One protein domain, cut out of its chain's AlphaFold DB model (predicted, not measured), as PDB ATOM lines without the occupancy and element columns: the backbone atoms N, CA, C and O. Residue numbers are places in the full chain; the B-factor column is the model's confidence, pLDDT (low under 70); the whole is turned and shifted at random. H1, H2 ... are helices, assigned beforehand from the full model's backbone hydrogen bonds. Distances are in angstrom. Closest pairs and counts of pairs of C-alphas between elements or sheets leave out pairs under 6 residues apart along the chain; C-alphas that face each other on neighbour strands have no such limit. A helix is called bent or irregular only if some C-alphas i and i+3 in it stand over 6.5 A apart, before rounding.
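This is residues 2 to 197 of the 208 residues of an uncharacterized protein of Chitinophagaceae bacterium (UniProt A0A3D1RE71). Five helices, H1 to H5, fold back and forth as an up-and-down bundle, each running against the one before, with H1 and H2 at one far end of the longest axis. H5 joins this bundle to a second group, H6 to H12, in which H6, H7, H9 and H10 pack round H8, while H11 and H12 pack on H10. The printed part has 196 residues with twelve named helices, H1 to H12 in chain order, and no named strand; the class is all helix. The whole is compact, with a radius of gyration of the C-alphas of 16.8 A, and rounded, spanning 48 by 39 by 32 A.

H1, residues 2 to 12, begins at C-alpha 2 (137.494, 190.755, 38.106). H2 holds residues 18 to 28, H3 33 to 45 and H4 51 to 62. H5, residues 69 to 87, is the longest at 26.6 A. H6 holds residues 99 to 108 and H7 111 to 116. H8, residues 120 to 137, measures 25.3 A and begins at C-alpha 120 (106.533, 209.458, 33.729). H9 holds residues 145 to 155, H10 159 to 171 and H11 173 to 182. H12, residues 184 to 196, ends at C-alpha 196 (125.120, 214.869, 48.924). H7 and H10 are only just irregular: C-alphas 113 and 116 are 6.9 A apart, C-alphas 166 and 169 6.8 A.

For each two helices said below to touch, the residues named with a distance are those whose C-alphas are the closest of the two helices. H1 and H2 form a hairpin at 13 degrees, a shallow tilt, with Gly 7 and Ala 18 4.4 A apart. H2 and H3 touch at Trp 22 and Asn 35, 4.9 A. H3 and H4 touch at Cys 40 and Ser 52, 4.2 A. H4 and H5 touch at Leu 53 and Leu 76, 5.7 A. H10, the hub, touches five helices. Its residues 166 to 171 alone touch H5, about perpendicular at 87 degrees, at Asp 74 and Ala 170, 5.2 A. H8 touches H10 with residues 120 to 124 alone, at Ala 120 and Phe 167, 5.1 A. H8 also touches H6 at Ala 106 and Phe 130, 6.3 A, H7 at Gln 113 and Ile 126, 6.6 A, and H9 at Ile 131 and Gln 151, 6.5 A, each with a part of H8 alone. H9 and H10 touch only at the corner. H10 touches H11 at Gly 168 and Tyr 176, 5.0 A, and H12 at Ala 161 and Tyr 187, 5.6 A. Every O i to N i+4 pair is within hydrogen-bond range except in H10, 7 of 9, and H7, 0 of 2, with 1 of 3 O i to N i+3 pairs.

The farthest C-alphas, of Gln 13 and Glu 185, are 48.2 A apart. The printed part has no cut. The link from H5 to H6, 11 residues, is long. Mean pLDDT of the printed part is 92.3; no printed residue is under 70.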
ATOM      1  N   LEU A   2     137.111 191.979  38.847       79.31
ATOM      2  CA  LEU A   2     137.494 190.755  38.106       79.31
ATOM      3  C   LEU A   2     136.309 190.004  37.465       79.31
ATOM      4  O   LEU A   2     136.340 189.699  36.275       79.31
ATOM      5  N   TYR A   3     135.230 189.788  38.222       85.06
ATOM      6  CA  TYR A   3     134.010 189.148  37.714       85.06
ATOM      7  C   TYR A   3     133.364 189.903  36.545       85.06
ATOM      8  O   TYR A   3     132.839 189.297  35.615       85.06
ATOM      9  N   ASN A   4     133.442 191.234  36.566       88.00
ATOM     10  CA  ASN A   4     132.827 192.075  35.549       88.00
ATOM     11  C   ASN A   4     133.486 191.896  34.184       88.00
ATOM     12  O   ASN A   4     132.791 191.584  33.219       88.00
ATOM     13  N   GLY A   5     134.817 192.019  34.139       79.81
ATOM     14  CA  GLY A   5     135.588 191.842  32.909       79.81
ATOM     15  C   GLY A   5     135.495 190.416  32.367       79.81
ATOM     16  O   GLY A   5     135.433 190.220  31.156       79.81
ATOM     17  N   TYR A   6     135.404 189.410  33.246       84.12
ATOM     18  CA  TYR A   6     135.198 188.036  32.793       84.12
ATOM     19  C   TYR A   6     133.805 187.825  32.182       84.12
ATOM     20  O   TYR A   6     133.693 187.230  31.113       84.12
ATOM     21  N   GLY A   7     132.752 188.379  32.790       85.50
ATOM     22  CA  GLY A   7     131.414 188.371  32.192       85.50
ATOM     23  C   GLY A   7     131.365 189.081  30.832       85.50
ATOM     24  O   GLY A   7     130.747 188.574  29.902       85.50
ATOM     25  N   GLU A   8     132.070 190.205  30.671       87.31
ATOM     26  CA  GLU A   8     132.170 190.914  29.384       87.31
ATOM     27  C   GLU A   8     132.838 190.061  28.299       87.31
ATOM     28  O   GLU A   8     132.343 190.002  27.172       87.31
ATOM     29  N   LEU A   9     133.913 189.344  28.642       87.00
ATOM     30  CA  LEU A   9     134.576 188.413  27.728       87.00
ATOM     31  C   LEU A   9     133.636 187.280  27.294       87.00
ATOM     32  O   LEU A   9     133.539 186.982  26.102       87.00
ATOM     33  N   LEU A  10     132.928 186.666  28.245       85.69
ATOM     34  CA  LEU A  10     131.970 185.594  27.965       85.69
ATOM     35  C   LEU A  10     130.838 186.085  27.054       85.69
ATOM     36  O   LEU A  10     130.506 185.429  26.066       85.69
ATOM     37  N   TRP A  11     130.299 187.273  27.330       87.06
ATOM     38  CA  TRP A  11     129.254 187.882  26.511       87.06
ATOM     39  C   TRP A  11     129.731 188.186  25.087       87.06
ATOM     40  O   TRP A  11     129.025 187.883  24.124       87.06
ATOM     41  N   ALA A  12     130.952 188.709  24.928       86.25
ATOM     42  CA  ALA A  12     131.557 188.942  23.616       86.25
ATOM     43  C   ALA A  12     131.719 187.640  22.807       86.25
ATOM     44  O   ALA A  12     131.576 187.637  21.585       86.25
ATOM     45  N   GLN A  13     131.939 186.518  23.493       89.06
ATOM     46  CA  GLN A  13     131.977 185.176  22.908       89.06
ATOM     47  C   GLN A  13     130.585 184.546  22.717       89.06
ATOM     48  O   GLN A  13     130.491 183.369  22.373       89.06
ATOM     49  N   LYS A  14     129.502 185.311  22.919       84.00
ATOM     50  CA  LYS A  14     128.101 184.858  22.859       84.00
ATOM     51  C   LYS A  14     127.773 183.744  23.858       84.00
ATOM     52  O   LYS A  14     126.849 182.960  23.638       84.00
ATOM     53  N   GLN A  15     128.508 183.670  24.964       83.56
ATOM     54  CA  GLN A  15     128.202 182.748  26.046       83.56
ATOM     55  C   GLN A  15     127.210 183.402  27.014       83.56
ATOM     56  O   GLN A  15     127.526 184.352  27.728       83.56
ATOM     57  N   PHE A  16     125.984 182.878  27.050       79.88
ATOM     58  CA  PHE A  16     124.902 183.409  27.887       79.88
ATOM     59  C   PHE A  16     125.108 183.168  29.395       79.88
ATOM     60  O   PHE A  16     124.446 183.785  30.221       79.88
ATOM     61  N   ASN A  17     126.075 182.333  29.788       86.81
ATOM     62  CA  ASN A  17     126.481 182.168  31.189       86.81
ATOM     63  C   ASN A  17     127.168 183.418  31.785       86.81
ATOM     64  O   ASN A  17     127.396 183.449  32.993       86.81
ATOM     65  N   ALA A  18     127.455 184.450  30.978       87.31
ATOM     66  CA  ALA A  18     128.030 185.723  31.418       87.31
ATOM     67  C   ALA A  18     127.299 186.329  32.629       87.31
ATOM     68  O   ALA A  18     127.940 186.876  33.530       87.31
ATOM     69  N   ILE A  19     125.975 186.156  32.699       92.62
ATOM     70  CA  ILE A  19     125.164 186.663  33.807       92.62
ATOM     71  C   ILE A  19     125.587 186.111  35.169       92.62
ATOM     72  O   ILE A  19     125.585 186.851  36.147       92.62
ATOM     73  N   GLN A  20     126.044 184.857  35.234       91.88
ATOM     74  CA  GLN A  20     126.503 184.248  36.484       91.88
ATOM     75  C   GLN A  20     127.706 184.995  37.063       91.88
ATOM     76  O   GLN A  20     127.843 185.100  38.279       91.88
ATOM     77  N   GLN A  21     128.567 185.547  36.203       92.56
ATOM     78  CA  GLN A  21     129.724 186.320  36.646       92.56
ATOM     79  C   GLN A  21     129.301 187.678  37.194       92.56
ATOM     80  O   GLN A  21     129.767 188.075  38.257       92.56
ATOM     81  N   TRP A  22     128.390 188.380  36.521       93.62
ATOM     82  CA  TRP A  22     127.902 189.665  37.024       93.62
ATOM     83  C   TRP A  22     127.103 189.508  38.316       93.62
ATOM     84  O   TRP A  22     127.311 190.288  39.239       93.62
ATOM     85  N   GLU A  23     126.281 188.465  38.435       93.19
ATOM     86  CA  GLU A  23     125.580 188.137  39.680       93.19
ATOM     87  C   GLU A  23     126.546 187.776  40.804       93.19
ATOM     88  O   GLU A  23     126.431 188.324  41.899       93.19
ATOM     89  N   LYS A  24     127.564 186.949  40.531       92.06
ATOM     90  CA  LYS A  24     128.590 186.648  41.536       92.06
ATOM     91  C   LYS A  24     129.378 187.893  41.931       92.06
ATOM     92  O   LYS A  24     129.739 188.069  43.091       92.06
ATOM     93  N   GLY A  25     129.623 188.783  40.977       91.31
ATOM     94  CA  GLY A  25     130.227 190.082  41.218       91.31
ATOM     95  C   GLY A  25     129.366 190.986  42.102       91.31
ATOM     96  O   GLY A  25     129.919 191.678  42.942       91.31
ATOM     97  N   ILE A  26     128.040 190.972  41.936       92.94
ATOM     98  CA  ILE A  26     127.091 191.688  42.806       92.94
ATOM     99  C   ILE A  26     127.099 191.094  44.216       92.94
ATOM    100  O   ILE A  26     127.093 191.838  45.187       92.94
ATOM    101  N   GLU A  27     127.120 189.768  44.336       91.12
ATOM    102  CA  GLU A  27     127.147 189.074  45.627       91.12
ATOM    103  C   GLU A  27     128.444 189.359  46.402       91.12
ATOM    104  O   GLU A  27     128.414 189.586  47.608       91.12
ATOM    105  N   THR A  28     129.584 189.354  45.707       90.31
ATOM    106  CA  THR A  28     130.917 189.511  46.316       90.31
ATOM    107  C   THR A  28     131.334 190.964  46.520       90.31
ATOM    108  O   THR A  28     132.077 191.253  47.454       90.31
ATOM    109  N   ASP A  29     130.880 191.874  45.661       90.56
ATOM    110  CA  ASP A  29     131.163 193.308  45.733       90.56
ATOM    111  C   ASP A  29     129.913 194.110  45.311       90.56
ATOM    112  O   ASP A  29     129.837 194.630  44.187       90.56
ATOM    113  N   PRO A  30     128.914 194.241  46.212       91.62
ATOM    114  CA  PRO A  30     127.671 194.964  45.936       91.62
ATOM    115  C   PRO A  30     127.884 196.458  45.668       91.62
ATOM    116  O   PRO A  30     126.984 197.150  45.205       91.62
ATOM    117  N   SER A  31     129.067 196.994  45.973       90.31
ATOM    118  CA  SER A  31     129.389 198.399  45.730       90.31
ATOM    119  C   SER A  31     129.914 198.658  44.316       90.31
ATOM    120  O   SER A  31     130.132 199.820  43.984       90.31
ATOM    121  N   TYR A  32     130.087 197.633  43.469       92.81
ATOM    122  CA  TYR A  32     130.642 197.782  42.122       92.81
ATOM    123  C   TYR A  32     129.562 197.984  41.038       92.81
ATOM    124  O   TYR A  32     128.962 197.008  40.567       92.81
ATOM    125  N   PRO A  33     129.342 199.221  40.537       92.94
ATOM    126  CA  PRO A  33     128.163 199.547  39.727       92.94
ATOM    127  C   PRO A  33     128.123 198.833  38.373       92.94
ATOM    128  O   PRO A  33     127.052 198.498  37.868       92.94
ATOM    129  N   ARG A  34     129.286 198.543  37.770       93.94
ATOM    130  CA  ARG A  34     129.340 197.932  36.431       93.94
ATOM    131  C   ARG A  34     128.737 196.528  36.366       93.94
ATOM    132  O   ARG A  34     128.304 196.118  35.292       93.94
ATOM    133  N   ASN A  35     128.695 195.786  37.476       94.00
ATOM    134  CA  ASN A  35     128.001 194.497  37.478       94.00
ATOM    135  C   ASN A  35     126.488 194.684  37.317       94.00
ATOM    136  O   ASN A  35     125.878 193.973  36.526       94.00
ATOM    137  N   TYR A  36     125.908 195.684  37.987       96.25
ATOM    138  CA  TYR A  36     124.496 196.039  37.843       96.25
ATOM    139  C   TYR A  36     124.175 196.553  36.438       96.25
ATOM    140  O   TYR A  36     123.175 196.140  35.857       96.25
ATOM    141  N   TYR A  37     125.055 197.379  35.859       96.56
ATOM    142  CA  TYR A  37     124.942 197.833  34.467       96.56
ATOM    143  C   TYR A  37     124.845 196.654  33.485       96.56
ATOM    144  O   TYR A  37     123.890 196.554  32.713       96.56
ATOM    145  N   ASN A  38     125.804 195.725  33.543       95.56
ATOM    146  CA  ASN A  38     125.833 194.594  32.619       95.56
ATOM    147  C   ASN A  38     124.682 193.606  32.872       95.56
ATOM    148  O   ASN A  38     124.064 193.137  31.916       95.56
ATOM    149  N   ALA A  39     124.334 193.341  34.137       95.25
ATOM    150  CA  ALA A  39     123.195 192.493  34.484       95.25
ATOM    151  C   ALA A  39     121.863 193.090  33.999       95.25
ATOM    152  O   ALA A  39     121.053 192.373  33.416       95.25
ATOM    153  N   CYS A  40     121.656 194.402  34.162       96.25
ATOM    154  CA  CYS A  40     120.477 195.107  33.656       96.25
ATOM    155  C   CYS A  40     120.301 194.893  32.144       96.25
ATOM    156  O   CYS A  40     119.243 194.440  31.700       96.25
ATOM    157  N   ARG A  41     121.362 195.142  31.364       95.44
ATOM    158  CA  ARG A  41     121.353 194.980  29.901       95.44
ATOM    159  C   ARG A  41     121.126 193.536  29.474       95.44
ATOM    160  O   ARG A  41     120.354 193.285  28.551       95.44
ATOM    161  N   TYR A  42     121.763 192.590  30.159       94.38
ATOM    162  CA  TYR A  42     121.561 191.167  29.912       94.38
ATOM    163  C   TYR A  42     120.097 190.770  30.108       94.38
ATOM    164  O   TYR A  42     119.492 190.185  29.215       94.38
ATOM    165  N   TYR A  43     119.503 191.134  31.245       94.06
ATOM    166  CA  TYR A  43     118.124 190.762  31.555       94.06
ATOM    167  C   TYR A  43     117.099 191.437  30.655       94.06
ATOM    168  O   TYR A  43     116.097 190.819  30.289       94.06
ATOM    169  N   TYR A  44     117.376 192.674  30.238       93.06
ATOM    170  CA  TYR A  44     116.573 193.354  29.232       93.06
ATOM    171  C   TYR A  44     116.569 192.579  27.903       93.06
ATOM    172  O   TYR A  44     115.515 192.409  27.285       93.06
ATOM    173  N   PHE A  45     117.720 192.025  27.504       88.44
ATOM    174  CA  PHE A  45     117.841 191.186  26.312       88.44
ATOM    175  C   PHE A  45     117.131 189.828  26.458       88.44
ATOM    176  O   PHE A  45     116.459 189.386  25.528       88.44
ATOM    177  N   THR A  46     117.219 189.162  27.614       84.06
ATOM    178  CA  THR A  46     116.692 187.794  27.811       84.06
ATOM    179  C   THR A  46     115.203 187.716  28.157       84.06
ATOM    180  O   THR A  46     114.755 186.736  28.746       84.06
ATOM    181  N   THR A  47     114.407 188.722  27.792       74.31
ATOM    182  CA  THR A  47     112.961 188.813  28.084       74.31
ATOM    183  C   THR A  47     112.579 188.757  29.567       74.31
ATOM    184  O   THR A  47     111.409 188.569  29.886       74.31
ATOM    185  N   ASP A  48     113.530 188.965  30.482       85.94
ATOM    186  CA  ASP A  48     113.221 188.990  31.907       85.94
ATOM    187  C   ASP A  48     112.471 190.273  32.287       85.94
ATOM    188  O   ASP A  48     112.757 191.370  31.792       85.94
ATOM    189  N   ARG A  49     111.484 190.111  33.168       82.75
ATOM    190  CA  ARG A  49     110.494 191.137  33.502       82.75
ATOM    191  C   ARG A  49     110.858 191.947  34.748       82.75
ATOM    192  O   ARG A  49     110.259 192.988  34.985       82.75
ATOM    193  N   VAL A  50     111.803 191.479  35.561       92.56
ATOM    194  CA  VAL A  50     112.043 192.011  36.912       92.56
ATOM    195  C   VAL A  50     113.472 192.511  37.062       92.56
ATOM    196  O   VAL A  50     113.696 193.647  37.468       92.56
ATOM    197  N   TRP A  51     114.455 191.692  36.717       94.19
ATOM    198  CA  TRP A  51     115.858 191.937  37.028       94.19
ATOM    199  C   TRP A  51     116.459 193.096  36.246       94.19
ATOM    200  O   TRP A  51     117.305 193.813  36.780       94.19
ATOM    201  N   SER A  52     115.982 193.334  35.024       95.44
ATOM    202  CA  SER A  52     116.344 194.526  34.253       95.44
ATOM    203  C   SER A  52     115.937 195.810  34.986       95.44
ATOM    204  O   SER A  52     116.741 196.738  35.075       95.44
ATOM    205  N   LEU A  53     114.744 195.825  35.593       96.88
ATOM    206  CA  LEU A  53     114.231 196.955  36.368       96.88
ATOM    207  C   LEU A  53     115.011 197.148  37.670       96.88
ATOM    208  O   LEU A  53     115.472 198.250  37.965       96.88
ATOM    209  N   ILE A  54     115.207 196.069  38.430       96.44
ATOM    210  CA  ILE A  54     115.877 196.130  39.736       96.44
ATOM    211  C   ILE A  54     117.347 196.527  39.587       96.44
ATOM    212  O   ILE A  54     117.795 197.483  40.222       96.44
ATOM    213  N   TYR A  55     118.108 195.838  38.734       96.94
ATOM    214  CA  TYR A  55     119.527 196.144  38.563       96.94
ATOM    215  C   TYR A  55     119.759 197.460  37.823       96.94
ATOM    216  O   TYR A  55     120.714 198.166  38.147       96.94
ATOM    217  N   GLY A  56     118.875 197.832  36.892       97.31
ATOM    218  CA  GLY A  56     118.948 199.125  36.217       97.31
ATOM    219  C   GLY A  56     118.779 200.284  37.191       97.31
ATOM    220  O   GLY A  56     119.588 201.210  37.206       97.31
ATOM    221  N   GLU A  57     117.785 200.216  38.074       97.75
ATOM    222  CA  GLU A  57     117.558 201.291  39.033       97.75
ATOM    223  C   GLU A  57     118.643 201.364  40.115       97.75
ATOM    224  O   GLU A  57     119.055 202.460  40.500       97.75
ATOM    225  N   ILE A  58     119.168 200.222  40.572       97.12
ATOM    226  CA  ILE A  58     120.333 200.203  41.469       97.12
ATOM    227  C   ILE A  58     121.523 200.896  40.800       97.12
ATOM    228  O   ILE A  58     122.121 201.782  41.408       97.12
ATOM    229  N   TYR A  59     121.825 200.557  39.543       97.19
ATOM    230  CA  TYR A  59     122.899 201.208  38.796       97.19
ATOM    231  C   TYR A  59     122.700 202.726  38.707       97.19
ATOM    232  O   TYR A  59     123.630 203.471  39.011       97.19
ATOM    233  N   LEU A  60     121.497 203.194  38.353       97.06
ATOM    234  CA  LEU A  60     121.201 204.628  38.263       97.06
ATOM    235  C   LEU A  60     121.432 205.357  39.588       97.06
ATOM    236  O   LEU A  60     121.920 206.484  39.589       97.06
ATOM    237  N   ASN A  61     121.097 204.729  40.713       96.56
ATOM    238  CA  ASN A  61     121.316 205.329  42.024       96.56
ATOM    239  C   ASN A  61     122.798 205.366  42.415       96.56
ATOM    240  O   ASN A  61     123.220 206.307  43.089       96.56
ATOM    241  N   MET A  62     123.591 204.377  41.991       94.62
ATOM    242  CA  MET A  62     125.037 204.338  42.236       94.62
ATOM    243  C   MET A  62     125.808 205.318  41.342       94.62
ATOM    244  O   MET A  62     126.719 205.990  41.815       94.62
ATOM    245  N   GLU A  63     125.432 205.413  40.065       94.31
ATOM    246  CA  GLU A  63     126.092 206.219  39.030       94.31
ATOM    247  C   GLU A  63     125.092 207.189  38.367       94.31
ATOM    248  O   GLU A  63     124.748 207.050  37.188       94.31
ATOM    249  N   PRO A  64     124.596 208.204  39.099       92.81
ATOM    250  CA  PRO A  64     123.539 209.090  38.607       92.81
ATOM    251  C   PRO A  64     123.984 210.063  37.505       92.81
ATOM    252  O   PRO A  64     123.141 210.626  36.803       92.81
ATOM    253  N   PHE A  65     125.294 210.270  37.351       91.75
ATOM    254  CA  PHE A  65     125.897 211.188  36.376       91.75
ATOM    255  C   PHE A  65     126.825 210.465  35.385       91.75
ATOM    256  O   PHE A  65     127.661 211.099  34.742       91.75
ATOM    257  N   GLY A  66     126.710 209.139  35.285       90.94
ATOM    258  CA  GLY A  66     127.517 208.316  34.394       90.94
ATOM    259  C   GLY A  66     127.135 208.477  32.918       90.94
ATOM    260  O   GLY A  66     126.012 208.833  32.564       90.94
ATOM    261  N   SER A  67     128.063 208.148  32.018       93.94
ATOM    262  CA  SER A  67     127.808 208.196  30.570       93.94
ATOM    263  C   SER A  67     126.763 207.178  30.101       93.94
ATOM    264  O   SER A  67     126.131 207.386  29.072       93.94
ATOM    265  N   ALA A  68     126.572 206.087  30.850       94.38
ATOM    266  CA  ALA A  68     125.570 205.060  30.568       94.38
ATOM    267  C   ALA A  68     124.222 205.308  31.275       94.38
ATOM    268  O   ALA A  68     123.262 204.576  31.051       94.38
ATOM    269  N   THR A  69     124.106 206.355  32.099       95.12
ATOM    270  CA  THR A  69     122.853 206.720  32.774       95.12
ATOM    271  C   THR A  69     121.694 206.934  31.784       95.12
ATOM    272  O   THR A  69     120.616 206.409  32.060       95.12
ATOM    273  N   PRO A  70     121.855 207.631  30.634       96.38
ATOM    274  CA  PRO A  70     120.767 207.768  29.662       96.38
ATOM    275  C   PRO A  70     120.285 206.418  29.107       96.38
ATOM    276  O   PRO A  70     119.089 206.157  29.129       96.38
ATOM    277  N   GLU A  71     121.213 205.527  28.730       96.94
ATOM    278  CA  GLU A  71     120.889 204.176  28.233       96.94
ATOM    279  C   GLU A  71     120.049 203.394  29.251       96.94
ATOM    280  O   GLU A  71     119.031 202.796  28.904       96.94
ATOM    281  N   ILE A  72     120.446 203.402  30.528       98.00
ATOM    282  CA  ILE A  72     119.717 202.651  31.554       98.00
ATOM    283  C   ILE A  72     118.343 203.269  31.844       98.00
ATOM    284  O   ILE A  72     117.393 202.530  32.098       98.00
ATOM    285  N   LYS A  73     118.188 204.595  31.763       97.81
ATOM    286  CA  LYS A  73     116.867 205.235  31.880       97.81
ATOM    287  C   LYS A  73     115.918 204.797  30.764       97.81
ATOM    288  O   LYS A  73     114.761 204.493  31.056       97.81
ATOM    289  N   ASP A  74     116.417 204.697  29.533       96.62
ATOM    290  CA  ASP A  74     115.643 204.182  28.398       96.62
ATOM    291  C   ASP A  74     115.235 202.719  28.634       96.62
ATOM    292  O   ASP A  74     114.061 202.370  28.495       96.62
ATOM    293  N   ILE A  75     116.170 201.875  29.095       96.69
ATOM    294  CA  ILE A  75     115.890 200.473  29.450       96.69
ATOM    295  C   ILE A  75     114.817 200.371  30.537       96.69
ATOM    296  O   ILE A  75     113.927 199.530  30.427       96.69
ATOM    297  N   LEU A  76     114.866 201.208  31.579       97.25
ATOM    298  CA  LEU A  76     113.851 201.189  32.631       97.25
ATOM    299  C   LEU A  76     112.479 201.594  32.097       97.25
ATOM    300  O   LEU A  76     111.498 200.910  32.385       97.25
ATOM    301  N   LEU A  77     112.392 202.673  31.315       96.44
ATOM    302  CA  LEU A  77     111.125 203.128  30.746       96.44
ATOM    303  C   LEU A  77     110.492 202.045  29.859       96.44
ATOM    304  O   LEU A  77     109.322 201.701  30.042       96.44
ATOM    305  N   GLU A  78     111.265 201.475  28.937       94.75
ATOM    306  CA  GLU A  78     110.787 200.414  28.047       94.75
ATOM    307  C   GLU A  78     110.517 199.105  28.796       94.75
ATOM    308  O   GLU A  78     109.544 198.410  28.501       94.75
ATOM    309  N   GLY A  79     111.313 198.788  29.817       95.19
ATOM    310  CA  GLY A  79     111.096 197.643  30.697       95.19
ATOM    311  C   GLY A  79     109.757 197.725  31.430       95.19
ATOM    312  O   GLY A  79     109.012 196.747  31.446       95.19
ATOM    313  N   TYR A  80     109.400 198.895  31.969       95.81
ATOM    314  CA  TYR A  80     108.092 199.105  32.595       95.81
ATOM    315  C   TYR A  80     106.945 199.010  31.585       95.81
ATOM    316  O   TYR A  80     105.922 198.395  31.886       95.81
ATOM    317  N   LYS A  81     107.097 199.572  30.379       93.38
ATOM    318  CA  LYS A  81     106.089 199.420  29.314       93.38
ATOM    319  C   LYS A  81     105.859 197.949  28.987       93.38
ATOM    320  O   LYS A  81     104.723 197.488  29.035       93.38
ATOM    321  N   LYS A  82     106.939 197.204  28.748       92.62
ATOM    322  CA  LYS A  82     106.899 195.767  28.460       92.62
ATOM    323  C   LYS A  82     106.239 194.971  29.585       92.62
ATOM    324  O   LYS A  82     105.337 194.185  29.311       92.62
ATOM    325  N   LEU A  83     106.632 195.221  30.837       93.75
ATOM    326  CA  LEU A  83     106.056 194.597  32.030       93.75
ATOM    327  C   LEU A  83     104.526 194.717  32.040       93.75
ATOM    328  O   LEU A  83     103.835 193.719  32.216       93.75
ATOM    329  N   PHE A  84     103.992 195.922  31.831       93.00
ATOM    330  CA  PHE A  84     102.550 196.160  31.884       93.00
ATOM    331  C   PHE A  84     101.801 195.688  30.635       93.00
ATOM    332  O   PHE A  84     100.663 195.228  30.752       93.00
ATOM    333  N   THR A  85     102.424 195.745  29.456       90.44
ATOM    334  CA  THR A  85     101.867 195.134  28.244       90.44
ATOM    335  C   THR A  85     101.709 193.627  28.425       90.44
ATOM    336  O   THR A  85     100.638 193.093  28.153       90.44
ATOM    337  N   GLU A  86     102.720 192.937  28.948       87.38
ATOM    338  CA  GLU A  86     102.643 191.495  29.195       87.38
ATOM    339  C   GLU A  86     101.687 191.161  30.343       87.38
ATOM    340  O   GLU A  86     100.864 190.257  30.201       87.38
ATOM    341  N   ALA A  87     101.718 191.938  31.433       88.38
ATOM    342  CA  ALA A  87     100.828 191.759  32.578       88.38
ATOM    343  C   ALA A  87      99.346 191.771  32.177       88.38
ATOM    344  O   ALA A  87      98.568 190.994  32.719       88.38
ATOM    345  N   SER A  88      98.961 192.583  31.184       86.00
ATOM    346  CA  SER A  88      97.583 192.622  30.666       86.00
ATOM    347  C   SER A  88      97.085 191.288  30.087       86.00
ATOM    348  O   SER A  88      95.880 191.078  29.965       86.00
ATOM    349  N   SER A  89      98.005 190.388  29.729       85.38
ATOM    350  CA  SER A  89      97.730 189.112  29.060       85.38
ATOM    351  C   SER A  89      98.077 187.886  29.918       85.38
ATOM    352  O   SER A  89      97.918 186.752  29.463       85.38
ATOM    353  N   THR A  90      98.552 188.076  31.153       83.25
ATOM    354  CA  THR A  90      99.024 186.995  32.034       83.25
ATOM    355  C   THR A  90      98.231 186.923  33.332       83.25
ATOM    356  O   THR A  90      97.946 187.941  33.946       83.25
ATOM    357  N   ASP A  91      97.931 185.706  33.798       82.25
ATOM    358  CA  ASP A  91      97.297 185.502  35.105       82.25
ATOM    359  C   ASP A  91      98.339 185.652  36.235       82.25
ATOM    360  O   ASP A  91      99.284 184.854  36.283       82.25
ATOM    361  N   PRO A  92      98.168 186.597  37.183       80.00
ATOM    362  CA  PRO A  92      99.116 186.826  38.275       80.00
ATOM    363  C   PRO A  92      99.275 185.612  39.202       80.00
ATOM    364  O   PRO A  92     100.274 185.497  39.914       80.00
ATOM    365  N   LYS A  93      98.324 184.666  39.200       78.31
ATOM    366  CA  LYS A  93      98.432 183.411  39.962       78.31
ATOM    367  C   LYS A  93      99.514 182.478  39.423       78.31
ATOM    368  O   LYS A  93      99.961 181.604  40.159       78.31
ATOM    369  N   LYS A  94      99.939 182.660  38.168       78.44
ATOM    370  CA  LYS A  94     101.003 181.869  37.531       78.44
ATOM    371  C   LYS A  94     102.409 182.369  37.867       78.44
ATOM    372  O   LYS A  94     103.379 181.704  37.517       78.44
ATOM    373  N   GLU A  95     102.529 183.510  38.544       79.25
ATOM    374  CA  GLU A  95     103.824 184.035  38.968       79.25
ATOM    375  C   GLU A  95     104.404 183.237  40.145       79.25
ATOM    376  O   GLU A  95     103.677 182.802  41.046       79.25
ATOM    377  N   ASN A  96     105.732 183.076  40.142       74.06
ATOM    378  CA  ASN A  96     106.493 182.267  41.103       74.06
ATOM    379  C   ASN A  96     106.292 182.715  42.579       74.06
ATOM    380  O   ASN A  96     105.734 183.772  42.872       74.06
ATOM    381  N   THR A  97     106.749 181.917  43.543       76.19
ATOM    382  CA  THR A  97     106.604 182.155  44.992       76.19
ATOM    383  C   THR A  97     107.778 182.901  45.642       76.19
ATOM    384  O   THR A  97     107.762 183.123  46.849       76.19
ATOM    385  N   GLY A  98     108.778 183.331  44.869       89.31
ATOM    386  CA  GLY A  98     109.897 184.153  45.350       89.31
ATOM    387  C   GLY A  98     109.687 185.659  45.167       89.31
ATOM    388  O   GLY A  98     108.631 186.103  44.709       89.31
ATOM    389  N   PHE A  99     110.736 186.439  45.448       91.31
ATOM    390  CA  PHE A  99     110.736 187.898  45.291       91.31
ATOM    391  C   PHE A  99     110.182 188.348  43.936       91.31
ATOM    392  O   PHE A  99     109.264 189.162  43.893       91.31
ATOM    393  N   ALA A 100     110.690 187.784  42.835       91.56
ATOM    394  CA  ALA A 100     110.272 188.177  41.491       91.56
ATOM    395  C   ALA A 100     108.764 187.985  41.271       91.56
ATOM    396  O   ALA A 100     108.113 188.835  40.672       91.56
ATOM    397  N   GLY A 101     108.180 186.906  41.796       91.88
ATOM    398  CA  GLY A 101     106.745 186.676  41.663       91.88
ATOM    399  C   GLY A 101     105.904 187.558  42.587       91.88
ATOM    400  O   GLY A 101     104.846 188.023  42.169       91.88
ATOM    401  N   ALA A 102     106.380 187.863  43.799       92.81
ATOM    402  CA  ALA A 102     105.750 188.863  44.666       92.81
ATOM    403  C   ALA A 102     105.776 190.258  44.016       92.81
ATOM    404  O   ALA A 102     104.752 190.935  43.959       92.81
ATOM    405  N   PHE A 103     106.916 190.650  43.440       94.00
ATOM    406  CA  PHE A 103     107.075 191.899  42.696       94.00
ATOM    407  C   PHE A 103     106.108 191.982  41.514       94.00
ATOM    408  O   PHE A 103     105.400 192.976  41.367       94.00
ATOM    409  N   LEU A 104     106.019 190.923  40.704       93.31
ATOM    410  CA  LEU A 104     105.109 190.879  39.559       93.31
ATOM    411  C   LEU A 104     103.640 190.946  39.983       93.31
ATOM    412  O   LEU A 104     102.873 191.674  39.361       93.31
ATOM    413  N   LYS A 105     103.248 190.268  41.068       92.75
ATOM    414  CA  LYS A 105     101.886 190.360  41.625       92.75
ATOM    415  C   LYS A 105     101.563 191.776  42.104       92.75
ATOM    416  O   LYS A 105     100.505 192.300  41.759       92.75
ATOM    417  N   ALA A 106     102.480 192.407  42.836       93.25
ATOM    418  CA  ALA A 106     102.319 193.776  43.317       93.25
ATOM    419  C   ALA A 106     102.223 194.783  42.158       93.25
ATOM    420  O   ALA A 106     101.374 195.670  42.178       93.25
ATOM    421  N   MET A 107     103.032 194.617  41.107       94.12
ATOM    422  CA  MET A 107     102.940 195.445  39.901       94.12
ATOM    423  C   MET A 107     101.646 195.192  39.125       94.12
ATOM    424  O   MET A 107     100.983 196.142  38.723       94.12
ATOM    425  N   HIS A 108     101.235 193.932  38.962       92.69
ATOM    426  CA  HIS A 108      99.989 193.572  38.284       92.69
ATOM    427  C   HIS A 108      98.762 194.203  38.962       92.69
ATOM    428  O   HIS A 108      97.831 194.624  38.276       92.69
ATOM    429  N   ALA A 109      98.761 194.347  40.291       92.75
ATOM    430  CA  ALA A 109      97.697 195.049  41.017       92.75
ATOM    431  C   ALA A 109      97.528 196.520  40.579       92.75
ATOM    432  O   ALA A 109      96.435 197.076  40.688       92.75
ATOM    433  N   GLN A 110      98.572 197.135  40.015       94.19
ATOM    434  CA  GLN A 110      98.553 198.517  39.531       94.19
ATOM    435  C   GLN A 110      98.124 198.657  38.062       94.19
ATOM    436  O   GLN A 110      98.044 199.784  37.571       94.19
ATOM    437  N   LEU A 111      97.786 197.562  37.365       91.50
ATOM    438  CA  LEU A 111      97.295 197.591  35.978       91.50
ATOM    439  C   LEU A 111      96.193 198.633  35.714       91.50
ATOM    440  O   LEU A 111      96.278 199.309  34.694       91.50
ATOM    441  N   PRO A 112      95.198 198.856  36.598       91.44
ATOM    442  CA  PRO A 112      94.173 199.869  36.344       91.44
ATOM    443  C   PRO A 112      94.722 201.293  36.163       91.44
ATOM    444  O   PRO A 112      94.050 202.134  35.575       91.44
ATOM    445  N   GLN A 113      95.929 201.590  36.658       90.19
ATOM    446  CA  GLN A 113      96.549 202.910  36.492       90.19
ATOM    447  C   GLN A 113      97.126 203.118  35.089       90.19
ATOM    448  O   GLN A 113      97.330 204.256  34.683       90.19
ATOM    449  N   THR A 114      97.345 202.051  34.317       90.06
ATOM    450  CA  THR A 114      97.928 202.137  32.969       90.06
ATOM    451  C   THR A 114      96.909 202.526  31.893       90.06
ATOM    452  O   THR A 114      97.306 202.834  30.770       90.06
ATOM    453  N   LEU A 115      95.612 202.576  32.232       84.56
ATOM    454  CA  LEU A 115      94.512 202.881  31.304       84.56
ATOM    455  C   LEU A 115      94.651 204.247  30.613       84.56
ATOM    456  O   LEU A 115      94.201 204.406  29.482       84.56
ATOM    457  N   TYR A 116      95.298 205.213  31.266       80.00
ATOM    458  CA  TYR A 116      95.530 206.562  30.730       80.00
ATOM    459  C   TYR A 116      96.897 206.717  30.042       80.00
ATOM    460  O   TYR A 116      97.318 207.827  29.722       80.00
ATOM    461  N   GLY A 117      97.588 205.602  29.796       87.50
ATOM    462  CA  GLY A 117      98.905 205.552  29.177       87.50
ATOM    463  C   GLY A 117     100.046 205.432  30.186       87.50
ATOM    464  O   GLY A 117      99.957 205.862  31.336       87.50
ATOM    465  N   LEU A 118     101.150 204.834  29.732       89.38
ATOM    466  CA  LEU A 118     102.376 204.659  30.510       89.38
ATOM    467  C   LEU A 118     103.372 205.769  30.183       89.38
ATOM    468  O   LEU A 118     104.102 205.705  29.192       89.38
ATOM    469  N   ASN A 119     103.374 206.786  31.038       90.25
ATOM    470  CA  ASN A 119     104.284 207.921  30.991       90.25
ATOM    471  C   ASN A 119     104.919 208.160  32.378       90.25
ATOM    472  O   ASN A 119     104.592 207.464  33.338       90.25
ATOM    473  N   ALA A 120     105.820 209.135  32.495       91.50
ATOM    474  CA  ALA A 120     106.533 209.458  33.729       91.50
ATOM    475  C   ALA A 120     105.597 209.753  34.917       91.50
ATOM    476  O   ALA A 120     105.873 209.316  36.034       91.50
ATOM    477  N   GLU A 121     104.470 210.432  34.693       91.25
ATOM    478  CA  GLU A 121     103.493 210.755  35.741       91.25
ATOM    479  C   GLU A 121     102.747 209.499  36.201       91.25
ATOM    480  O   GLU A 121     102.715 209.191  37.397       91.25
ATOM    481  N   THR A 122     102.228 208.709  35.259       94.19
ATOM    482  CA  THR A 122     101.556 207.442  35.569       94.19
ATOM    483  C   THR A 122     102.508 206.464  36.259       94.19
ATOM    484  O   THR A 122     102.129 205.820  37.237       94.19
ATOM    485  N   LEU A 123     103.766 206.374  35.815       95.75
ATOM    486  CA  LEU A 123     104.788 205.542  36.457       95.75
ATOM    487  C   LEU A 123     105.109 206.025  37.871       95.75
ATOM    488  O   LEU A 123     105.264 205.197  38.766       95.75
ATOM    489  N   THR A 124     105.142 207.337  38.108       95.94
ATOM    490  CA  THR A 124     105.297 207.896  39.459       95.94
ATOM    491  C   THR A 124     104.151 207.443  40.365       95.94
ATOM    492  O   THR A 124     104.393 206.990  41.487       95.94
ATOM    493  N   MET A 125     102.909 207.488  39.878       95.12
ATOM    494  CA  MET A 125     101.734 207.030  40.625       95.12
ATOM    495  C   MET A 125     101.776 205.522  40.910       95.12
ATOM    496  O   MET A 125     101.600 205.107  42.055       95.12
ATOM    497  N   ILE A 126     102.054 204.708  39.889       96.56
ATOM    498  CA  ILE A 126     102.188 203.247  39.999       96.56
ATOM    499  C   ILE A 126     103.243 202.888  41.039       96.56
ATOM    500  O   ILE A 126     102.986 202.092  41.939       96.56
ATOM    501  N   ARG A 127     104.427 203.496  40.943       97.38
ATOM    502  CA  ARG A 127     105.548 203.211  41.842       97.38
ATOM    503  C   ARG A 127     105.286 203.695  43.265       97.38
ATOM    504  O   ARG A 127     105.739 203.058  44.208       97.38
ATOM    505  N   THR A 128     104.531 204.781  43.424       96.94
ATOM    506  CA  THR A 128     104.077 205.262  44.736       96.94
ATOM    507  C   THR A 128     103.201 204.207  45.403       96.94
ATOM    508  O   THR A 128     103.497 203.792  46.519       96.94
ATOM    509  N   ARG A 129     102.170 203.717  44.703       96.06
ATOM    510  CA  ARG A 129     101.282 202.666  45.223       96.06
ATOM    511  C   ARG A 129     102.022 201.364  45.484       96.06
ATOM    512  O   ARG A 129     101.887 200.813  46.565       96.06
ATOM    513  N   PHE A 130     102.881 200.948  44.553       96.31
ATOM    514  CA  PHE A 130     103.742 199.785  44.737       96.31
ATOM    515  C   PHE A 130     104.535 199.864  46.047       96.31
ATOM    516  O   PHE A 130     104.527 198.904  46.802       96.31
ATOM    517  N   ILE A 131     105.189 200.991  46.350       97.00
ATOM    518  CA  ILE A 131     105.969 201.122  47.589       97.00
ATOM    519  C   ILE A 131     105.083 201.107  48.835       97.00
ATOM    520  O   ILE A 131     105.476 200.516  49.838       97.00
ATOM    521  N   LEU A 132     103.902 201.721  48.792       94.94
ATOM    522  CA  LEU A 132     102.965 201.668  49.916       94.94
ATOM    523  C   LEU A 132     102.512 200.223  50.180       94.94
ATOM    524  O   LEU A 132     102.690 199.729  51.294       94.94
ATOM    525  N   ASP A 133     102.053 199.527  49.140       94.38
ATOM    526  CA  ASP A 133     101.570 198.145  49.224       94.38
ATOM    527  C   ASP A 133     102.700 197.174  49.614       94.38
ATOM    528  O   ASP A 133     102.521 196.282  50.446       94.38
ATOM    529  N   TRP A 134     103.904 197.361  49.056       95.69
ATOM    530  CA  TRP A 134     105.065 196.514  49.338       95.69
ATOM    531  C   TRP A 134     105.467 196.571  50.806       95.69
ATOM    532  O   TRP A 134     105.779 195.543  51.411       95.69
ATOM    533  N   PHE A 135     105.458 197.767  51.397       94.50
ATOM    534  CA  PHE A 135     105.852 197.920  52.790       94.50
ATOM    535  C   PHE A 135     104.831 197.360  53.772       94.50
ATOM    536  O   PHE A 135     105.216 196.927  54.858       94.50
ATOM    537  N   GLU A 136     103.559 197.330  53.387       92.69
ATOM    538  CA  GLU A 136     102.502 196.700  54.170       92.69
ATOM    539  C   GLU A 136     102.580 195.166  54.106       92.69
ATOM    540  O   GLU A 136     102.414 194.495  55.123       92.69
ATOM    541  N   GLN A 137     102.871 194.600  52.929       91.94
ATOM    542  CA  GLN A 137     102.658 193.169  52.670       91.94
ATOM    543  C   GLN A 137     103.940 192.331  52.596       91.94
ATOM    544  O   GLN A 137     103.902 191.123  52.835       91.94
ATOM    545  N   HIS A 138     105.079 192.934  52.244       91.00
ATOM    546  CA  HIS A 138     106.267 192.198  51.797       91.00
ATOM    547  C   HIS A 138     107.583 192.626  52.455       91.00
ATOM    548  O   HIS A 138     108.559 191.882  52.358       91.00
ATOM    549  N   GLN A 139     107.641 193.760  53.162       88.38
ATOM    550  CA  GLN A 139     108.894 194.283  53.730       88.38
ATOM    551  C   GLN A 139     109.605 193.307  54.673       88.38
ATOM    552  O   GLN A 139     110.831 193.249  54.685       88.38
ATOM    553  N   THR A 140     108.858 192.545  55.472       88.38
ATOM    554  CA  THR A 140     109.439 191.586  56.423       88.38
ATOM    555  C   THR A 140     110.105 190.410  55.715       88.38
ATOM    556  O   THR A 140     111.152 189.944  56.155       88.38
ATOM    557  N   GLN A 141     109.517 189.950  54.610       88.50
ATOM    558  CA  GLN A 141     110.051 188.858  53.800       88.50
ATOM    559  C   GLN A 141     111.182 189.333  52.876       88.50
ATOM    560  O   GLN A 141     112.119 188.585  52.606       88.50
ATOM    561  N   PHE A 142     111.092 190.575  52.399       89.31
ATOM    562  CA  PHE A 142     111.952 191.149  51.371       89.31
ATOM    563  C   PHE A 142     112.418 192.571  51.758       89.31
ATOM    564  O   PHE A 142     111.978 193.547  51.136       89.31
ATOM    565  N   PRO A 143     113.299 192.718  52.773       86.56
ATOM    566  CA  PRO A 143     113.764 194.010  53.289       86.56
ATOM    567  C   PRO A 143     114.835 194.632  52.379       86.56
ATOM    568  O   PRO A 143     116.007 194.774  52.731       86.56
ATOM    569  N   TYR A 144     114.442 194.945  51.150       90.50
ATOM    570  CA  TYR A 144     115.360 195.341  50.095       90.50
ATOM    571  C   TYR A 144     115.693 196.834  50.116       90.50
ATOM    572  O   TYR A 144     114.814 197.699  50.078       90.50
ATOM    573  N   LYS A 145     116.995 197.136  50.066       93.31
ATOM    574  CA  LYS A 145     117.549 198.491  50.159       93.31
ATOM    575  C   LYS A 145     116.986 199.450  49.121       93.31
ATOM    576  O   LYS A 145     116.791 200.627  49.424       93.31
ATOM    577  N   LEU A 146     116.746 198.971  47.899       95.62
ATOM    578  CA  LEU A 146     116.205 199.804  46.830       95.62
ATOM    579  C   LEU A 146     114.832 200.363  47.223       95.62
ATOM    580  O   LEU A 146     114.578 201.551  47.056       95.62
ATOM    581  N   PHE A 147     113.964 199.534  47.798       96.12
ATOM    582  CA  PHE A 147     112.614 199.953  48.166       96.12
ATOM    583  C   PHE A 147     112.599 200.798  49.437       96.12
ATOM    584  O   PHE A 147     111.835 201.755  49.517       96.12
ATOM    585  N   GLU A 148     113.503 200.543  50.386       95.25
ATOM    586  CA  GLU A 148     113.747 201.454  51.514       95.25
ATOM    587  C   GLU A 148     114.175 202.843  51.047       95.25
ATOM    588  O   GLU A 148     113.694 203.852  51.560       95.25
ATOM    589  N   TYR A 149     115.050 202.908  50.043       96.31
ATOM    590  CA  TYR A 149     115.469 204.170  49.448       96.31
ATOM    591  C   TYR A 149     114.301 204.886  48.760       96.31
ATOM    592  O   TYR A 149     114.087 206.076  48.991       96.31
ATOM    593  N   GLN A 150     113.480 204.164  47.992       97.50
ATOM    594  CA  GLN A 150     112.269 204.726  47.391       97.50
ATOM    595  C   GLN A 150     111.272 205.226  48.454       97.50
ATOM    596  O   GLN A 150     110.747 206.332  48.330       97.50
ATOM    597  N   GLN A 151     111.065 204.479  49.544       96.81
ATOM    598  CA  GLN A 151     110.226 204.915  50.663       96.81
ATOM    599  C   GLN A 151     110.797 206.165  51.350       96.81
ATOM    600  O   GLN A 151     110.043 207.073  51.701       96.81
ATOM    601  N   GLN A 152     112.118 206.245  51.530       96.31
ATOM    602  CA  GLN A 152     112.772 207.431  52.078       96.31
ATOM    603  C   GLN A 152     112.515 208.657  51.196       96.31
ATOM    604  O   GLN A 152     112.165 209.719  51.716       96.31
ATOM    605  N   LEU A 153     112.663 208.519  49.878       97.25
ATOM    606  CA  LEU A 153     112.373 209.591  48.926       97.25
ATOM    607  C   LEU A 153     110.904 210.020  48.996       97.25
ATOM    608  O   LEU A 153     110.625 211.217  48.977       97.25
ATOM    609  N   LEU A 154     109.979 209.066  49.136       96.75
ATOM    610  CA  LEU A 154     108.544 209.328  49.267       96.75
ATOM    611  C   LEU A 154     108.241 210.123  50.540       96.75
ATOM    612  O   LEU A 154     107.608 211.173  50.468       96.75
ATOM    613  N   ARG A 155     108.773 209.696  51.689       96.50
ATOM    614  CA  ARG A 155     108.618 210.405  52.975       96.50
ATOM    615  C   ARG A 155     109.257 211.793  52.984       96.50
ATOM    616  O   ARG A 155     108.821 212.654  53.736       96.50
ATOM    617  N   SER A 156     110.282 211.999  52.160       95.50
ATOM    618  CA  SER A 156     110.999 213.275  52.053       95.50
ATOM    619  C   SER A 156     110.410 214.209  50.988       95.50
ATOM    620  O   SER A 156     110.975 215.270  50.748       95.50
ATOM    621  N   GLY A 157     109.327 213.812  50.305       96.00
ATOM    622  CA  GLY A 157     108.725 214.585  49.211       96.00
ATOM    623  C   GLY A 157     109.564 214.639  47.925       96.00
ATOM    624  O   GLY A 157     109.243 215.391  47.017       96.00
ATOM    625  N   LEU A 158     110.629 213.838  47.815       97.25
ATOM    626  CA  LEU A 158     111.566 213.852  46.682       97.25
ATOM    627  C   LEU A 158     111.210 212.839  45.586       97.25
ATOM    628  O   LEU A 158     111.826 212.827  44.521       97.25
ATOM    629  N   PHE A 159     110.243 211.958  45.842       97.62
ATOM    630  CA  PHE A 159     109.947 210.834  44.957       97.62
ATOM    631  C   PHE A 159     109.405 211.261  43.590       97.62
ATOM    632  O   PHE A 159     109.712 210.612  42.594       97.62
ATOM    633  N   ASN A 160     108.660 212.366  43.510       96.56
ATOM    634  CA  ASN A 160     108.185 212.900  42.233       96.56
ATOM    635  C   ASN A 160     109.363 213.307  41.331       96.56
ATOM    636  O   ASN A 160     109.556 212.743  40.255       96.56
ATOM    637  N   ALA A 161     110.227 214.197  41.830       97.38
ATOM    638  CA  ALA A 161     111.432 214.633  41.127       97.38
ATOM    639  C   ALA A 161     112.371 213.466  40.772       97.38
ATOM    640  O   ALA A 161     112.938 213.445  39.680       97.38
ATOM    641  N   TYR A 162     112.486 212.465  41.650       97.69
ATOM    642  CA  TYR A 162     113.231 211.235  41.377       97.69
ATOM    643  C   TYR A 162     112.681 210.469  40.166       97.69
ATOM    644  O   TYR A 162     113.433 210.131  39.253       97.69
ATOM    645  N   ASN A 163     111.369 210.232  40.116       97.75
ATOM    646  CA  ASN A 163     110.753 209.523  38.995       97.75
ATOM    647  C   ASN A 163     110.794 210.344  37.701       97.75
ATOM    648  O   ASN A 163     111.039 209.783  36.635       97.75
ATOM    649  N   GLN A 164     110.639 211.666  37.778       96.50
ATOM    650  CA  GLN A 164     110.822 212.558  36.629       96.50
ATOM    651  C   GLN A 164     112.263 212.524  36.117       96.50
ATOM    652  O   GLN A 164     112.493 212.478  34.909       96.50
ATOM    653  N   TRP A 165     113.249 212.468  37.011       96.81
ATOM    654  CA  TRP A 165     114.643 212.290  36.623       96.81
ATOM    655  C   TRP A 165     114.882 210.953  35.917       96.81
ATOM    656  O   TRP A 165     115.563 210.950  34.890       96.81
ATOM    657  N   ILE A 166     114.316 209.843  36.404       97.06
ATOM    658  CA  ILE A 166     114.445 208.540  35.736       97.06
ATOM    659  C   ILE A 166     113.730 208.553  34.380       97.06
ATOM    660  O   ILE A 166     114.356 208.287  33.360       97.06
ATOM    661  N   PHE A 167     112.435 208.865  34.354       97.69
ATOM    662  CA  PHE A 167     111.579 208.589  33.198       97.69
ATOM    663  C   PHE A 167     111.330 209.791  32.299       97.69
ATOM    664  O   PHE A 167     111.180 209.616  31.095       97.69
ATOM    665  N   GLY A 168     111.287 211.005  32.845       95.25
ATOM    666  CA  GLY A 168     110.946 212.206  32.083       95.25
ATOM    667  C   GLY A 168     111.923 212.437  30.935       95.25
ATOM    668  O   GLY A 168     111.508 212.589  29.786       95.25
ATOM    669  N   SER A 169     113.228 212.393  31.230       91.44
ATOM    670  CA  SER A 169     114.276 212.581  30.213       91.44
ATOM    671  C   SER A 169     114.289 211.494  29.127       91.44
ATOM    672  O   SER A 169     114.455 211.838  27.960       91.44
ATOM    673  N   ALA A 170     114.056 210.229  29.498       94.12
ATOM    674  CA  ALA A 170     113.965 209.096  28.568       94.12
ATOM    675  C   ALA A 170     112.694 209.148  27.704       94.12
ATOM    676  O   ALA A 170     112.705 208.832  26.519       94.12
ATOM    677  N   GLN A 171     111.576 209.591  28.280       94.25
ATOM    678  CA  GLN A 171     110.310 209.693  27.564       94.25
ATOM    679  C   GLN A 171     110.309 210.850  26.567       94.25
ATOM    680  O   GLN A 171     109.888 210.687  25.421       94.25
ATOM    681  N   ASN A 172     110.669 212.050  27.027       95.62
ATOM    682  CA  ASN A 172     110.667 213.254  26.210       95.62
ATOM    683  C   ASN A 172     111.484 214.368  26.878       95.62
ATOM    684  O   ASN A 172     111.010 215.057  27.785       95.62
ATOM    685  N   LEU A 173     112.687 214.614  26.357       93.81
ATOM    686  CA  LEU A 173     113.591 215.633  26.888       93.81
ATOM    687  C   LEU A 173     112.979 217.047  26.908       93.81
ATOM    688  O   LEU A 173     113.214 217.809  27.843       93.81
ATOM    689  N   GLN A 174     112.170 217.412  25.908       95.94
ATOM    690  CA  GLN A 174     111.547 218.735  25.858       95.94
ATOM    691  C   GLN A 174     110.500 218.908  26.965       95.94
ATOM    692  O   GLN A 174     110.479 219.947  27.627       95.94
ATOM    693  N   GLN A 175     109.639 217.911  27.179       94.38
ATOM    694  CA  GLN A 175     108.650 217.943  28.259       94.38
ATOM    695  C   GLN A 175     109.324 217.900  29.629       94.38
ATOM    696  O   GLN A 175     108.923 218.644  30.517       94.38
ATOM    697  N   TYR A 176     110.392 217.118  29.774       96.06
ATOM    698  CA  TYR A 176     111.174 217.084  31.002       96.06
ATOM    699  C   TYR A 176     111.780 218.452  31.345       96.06
ATOM    700  O   TYR A 176     111.637 218.921  32.469       96.06
ATOM    701  N   ASN A 177     112.360 219.153  30.366       96.25
ATOM    702  CA  ASN A 177     112.864 220.515  30.572       96.25
ATOM    703  C   ASN A 177     111.749 221.499  30.962       96.25
ATOM    704  O   ASN A 177     111.958 222.367  31.806       96.25
ATOM    705  N   ARG A 178     110.545 221.361  30.386       96.69
ATOM    706  CA  ARG A 178     109.381 222.159  30.813       96.69
ATOM    707  C   ARG A 178     108.983 221.843  32.252       96.69
ATOM    708  O   ARG A 178     108.699 222.769  33.002       96.69
ATOM    709  N   TRP A 179     108.996 220.568  32.635       96.62
ATOM    710  CA  TRP A 179     108.700 220.144  33.999       96.62
ATOM    711  C   TRP A 179     109.704 220.726  34.999       96.62
ATOM    712  O   TRP A 179     109.272 221.286  36.002       96.62
ATOM    713  N   ILE A 180     111.009 220.694  34.689       96.81
ATOM    714  CA  ILE A 180     112.065 221.311  35.517       96.81
ATOM    715  C   ILE A 180     111.792 222.804  35.725       96.81
ATOM    716  O   ILE A 180     111.843 223.286  36.852       96.81
ATOM    717  N   ASN A 181     111.457 223.531  34.656       97.25
ATOM    718  CA  ASN A 181     111.170 224.965  34.743       97.25
ATOM    719  C   ASN A 181     109.894 225.275  35.545       97.25
ATOM    720  O   ASN A 181     109.789 226.352  36.124       97.25
ATOM    721  N   ALA A 182     108.929 224.354  35.562       97.44
ATOM    722  CA  ALA A 182     107.696 224.489  36.331       97.44
ATOM    723  C   ALA A 182     107.852 224.065  37.806       97.44
ATOM    724  O   ALA A 182     107.093 224.544  38.643       97.44
ATOM    725  N   HIS A 183     108.832 223.211  38.127       97.06
ATOM    726  CA  HIS A 183     109.069 222.669  39.474       97.06
ATOM    727  C   HIS A 183     110.537 222.850  39.919       97.06
ATOM    728  O   HIS A 183     111.202 221.870  40.280       97.06
ATOM    729  N   PRO A 184     111.081 224.084  39.898       97.12
ATOM    730  CA  PRO A 184     112.498 224.316  40.169       97.12
ATOM    731  C   PRO A 184     112.894 223.888  41.587       97.12
ATOM    732  O   PRO A 184     113.922 223.240  41.765       97.12
ATOM    733  N   GLU A 185     112.055 224.162  42.591       96.88
ATOM    734  CA  GLU A 185     112.340 223.821  43.991       96.88
ATOM    735  C   GLU A 185     112.423 222.304  44.220       96.88
ATOM    736  O   GLU A 185     113.368 221.824  44.851       96.88
ATOM    737  N   GLU A 186     111.472 221.539  43.672       96.06
ATOM    738  CA  GLU A 186     111.461 220.071  43.763       96.06
ATOM    739  C   GLU A 186     112.691 219.468  43.077       96.06
ATOM    740  O   GLU A 186     113.368 218.594  43.632       96.06
ATOM    741  N   TYR A 187     113.009 219.958  41.876       96.19
ATOM    742  CA  TYR A 187     114.150 219.484  41.105       96.19
ATOM    743  C   TYR A 187     115.485 219.797  41.793       96.19
ATOM    744  O   TYR A 187     116.359 218.928  41.892       96.19
ATOM    745  N   GLU A 188     115.650 221.013  42.313       96.88
ATOM    746  CA  GLU A 188     116.849 221.416  43.044       96.88
ATOM    747  C   GLU A 188     117.005 220.644  44.355       96.88
ATOM    748  O   GLU A 188     118.109 220.198  44.680       96.88
ATOM    749  N   ALA A 189     115.916 220.439  45.103       97.25
ATOM    750  CA  ALA A 189     115.932 219.657  46.333       97.25
ATOM    751  C   ALA A 189     116.403 218.221  46.074       97.25
ATOM    752  O   ALA A 189     117.313 217.739  46.759       97.25
ATOM    753  N   PHE A 190     115.861 217.569  45.042       97.00
ATOM    754  CA  PHE A 190     116.298 216.237  44.635       97.00
ATOM    755  C   PHE A 190     117.755 216.230  44.156       97.00
ATOM    756  O   PHE A 190     118.541 215.392  44.595       97.00
ATOM    757  N   THR A 191     118.161 217.198  43.332       94.94
ATOM    758  CA  THR A 191     119.538 217.289  42.821       94.94
ATOM    759  C   THR A 191     120.553 217.462  43.954       94.94
ATOM    760  O   THR A 191     121.601 216.809  43.960       94.94
ATOM    761  N   ARG A 192     120.252 218.295  44.961       95.94
ATOM    762  CA  ARG A 192     121.087 218.433  46.167       95.94
ATOM    763  C   ARG A 192     121.145 217.132  46.963       95.94
ATOM    764  O   ARG A 192     122.223 216.731  47.407       95.94
ATOM    765  N   PHE A 193     120.010 216.454  47.131       94.88
ATOM    766  CA  PHE A 193     119.958 215.166  47.819       94.88
ATOM    767  C   PHE A 193     120.828 214.116  47.113       94.88
ATOM    768  O   PHE A 193     121.659 213.480  47.756       94.88
ATOM    769  N   GLN A 194     120.710 214.005  45.789       92.88
ATOM    770  CA  GLN A 194     121.465 213.056  44.973       92.88
ATOM    771  C   GLN A 194     122.976 213.327  44.995       92.88
ATOM    772  O   GLN A 194     123.766 212.393  45.040       92.88
ATOM    773  N   ARG A 195     123.404 214.597  45.014       91.88
ATOM    774  CA  ARG A 195     124.833 214.962  45.091       91.88
ATOM    775  C   ARG A 195     125.442 214.796  46.483       91.88
ATOM    776  O   ARG A 195     126.642 214.577  46.598       91.88
ATOM    777  N   SER A 196     124.640 214.936  47.535       91.19
ATOM    778  CA  SER A 196     125.120 214.869  48.924       91.19
ATOM    779  C   SER A 196     125.222 213.448  49.477       91.19
ATOM    780  O   SER A 196     125.795 213.252  50.549       91.19
ATOM    781  N   ARG A 197     124.671 212.449  48.780       85.62
ATOM    782  CA  ARG A 197     124.613 211.065  49.254       85.62
ATOM    783  C   ARG A 197     125.039 210.094  48.168       85.62
ATOM    784  O   ARG A 197     124.492 210.096  47.075       85.62
TER     785      ARG A 197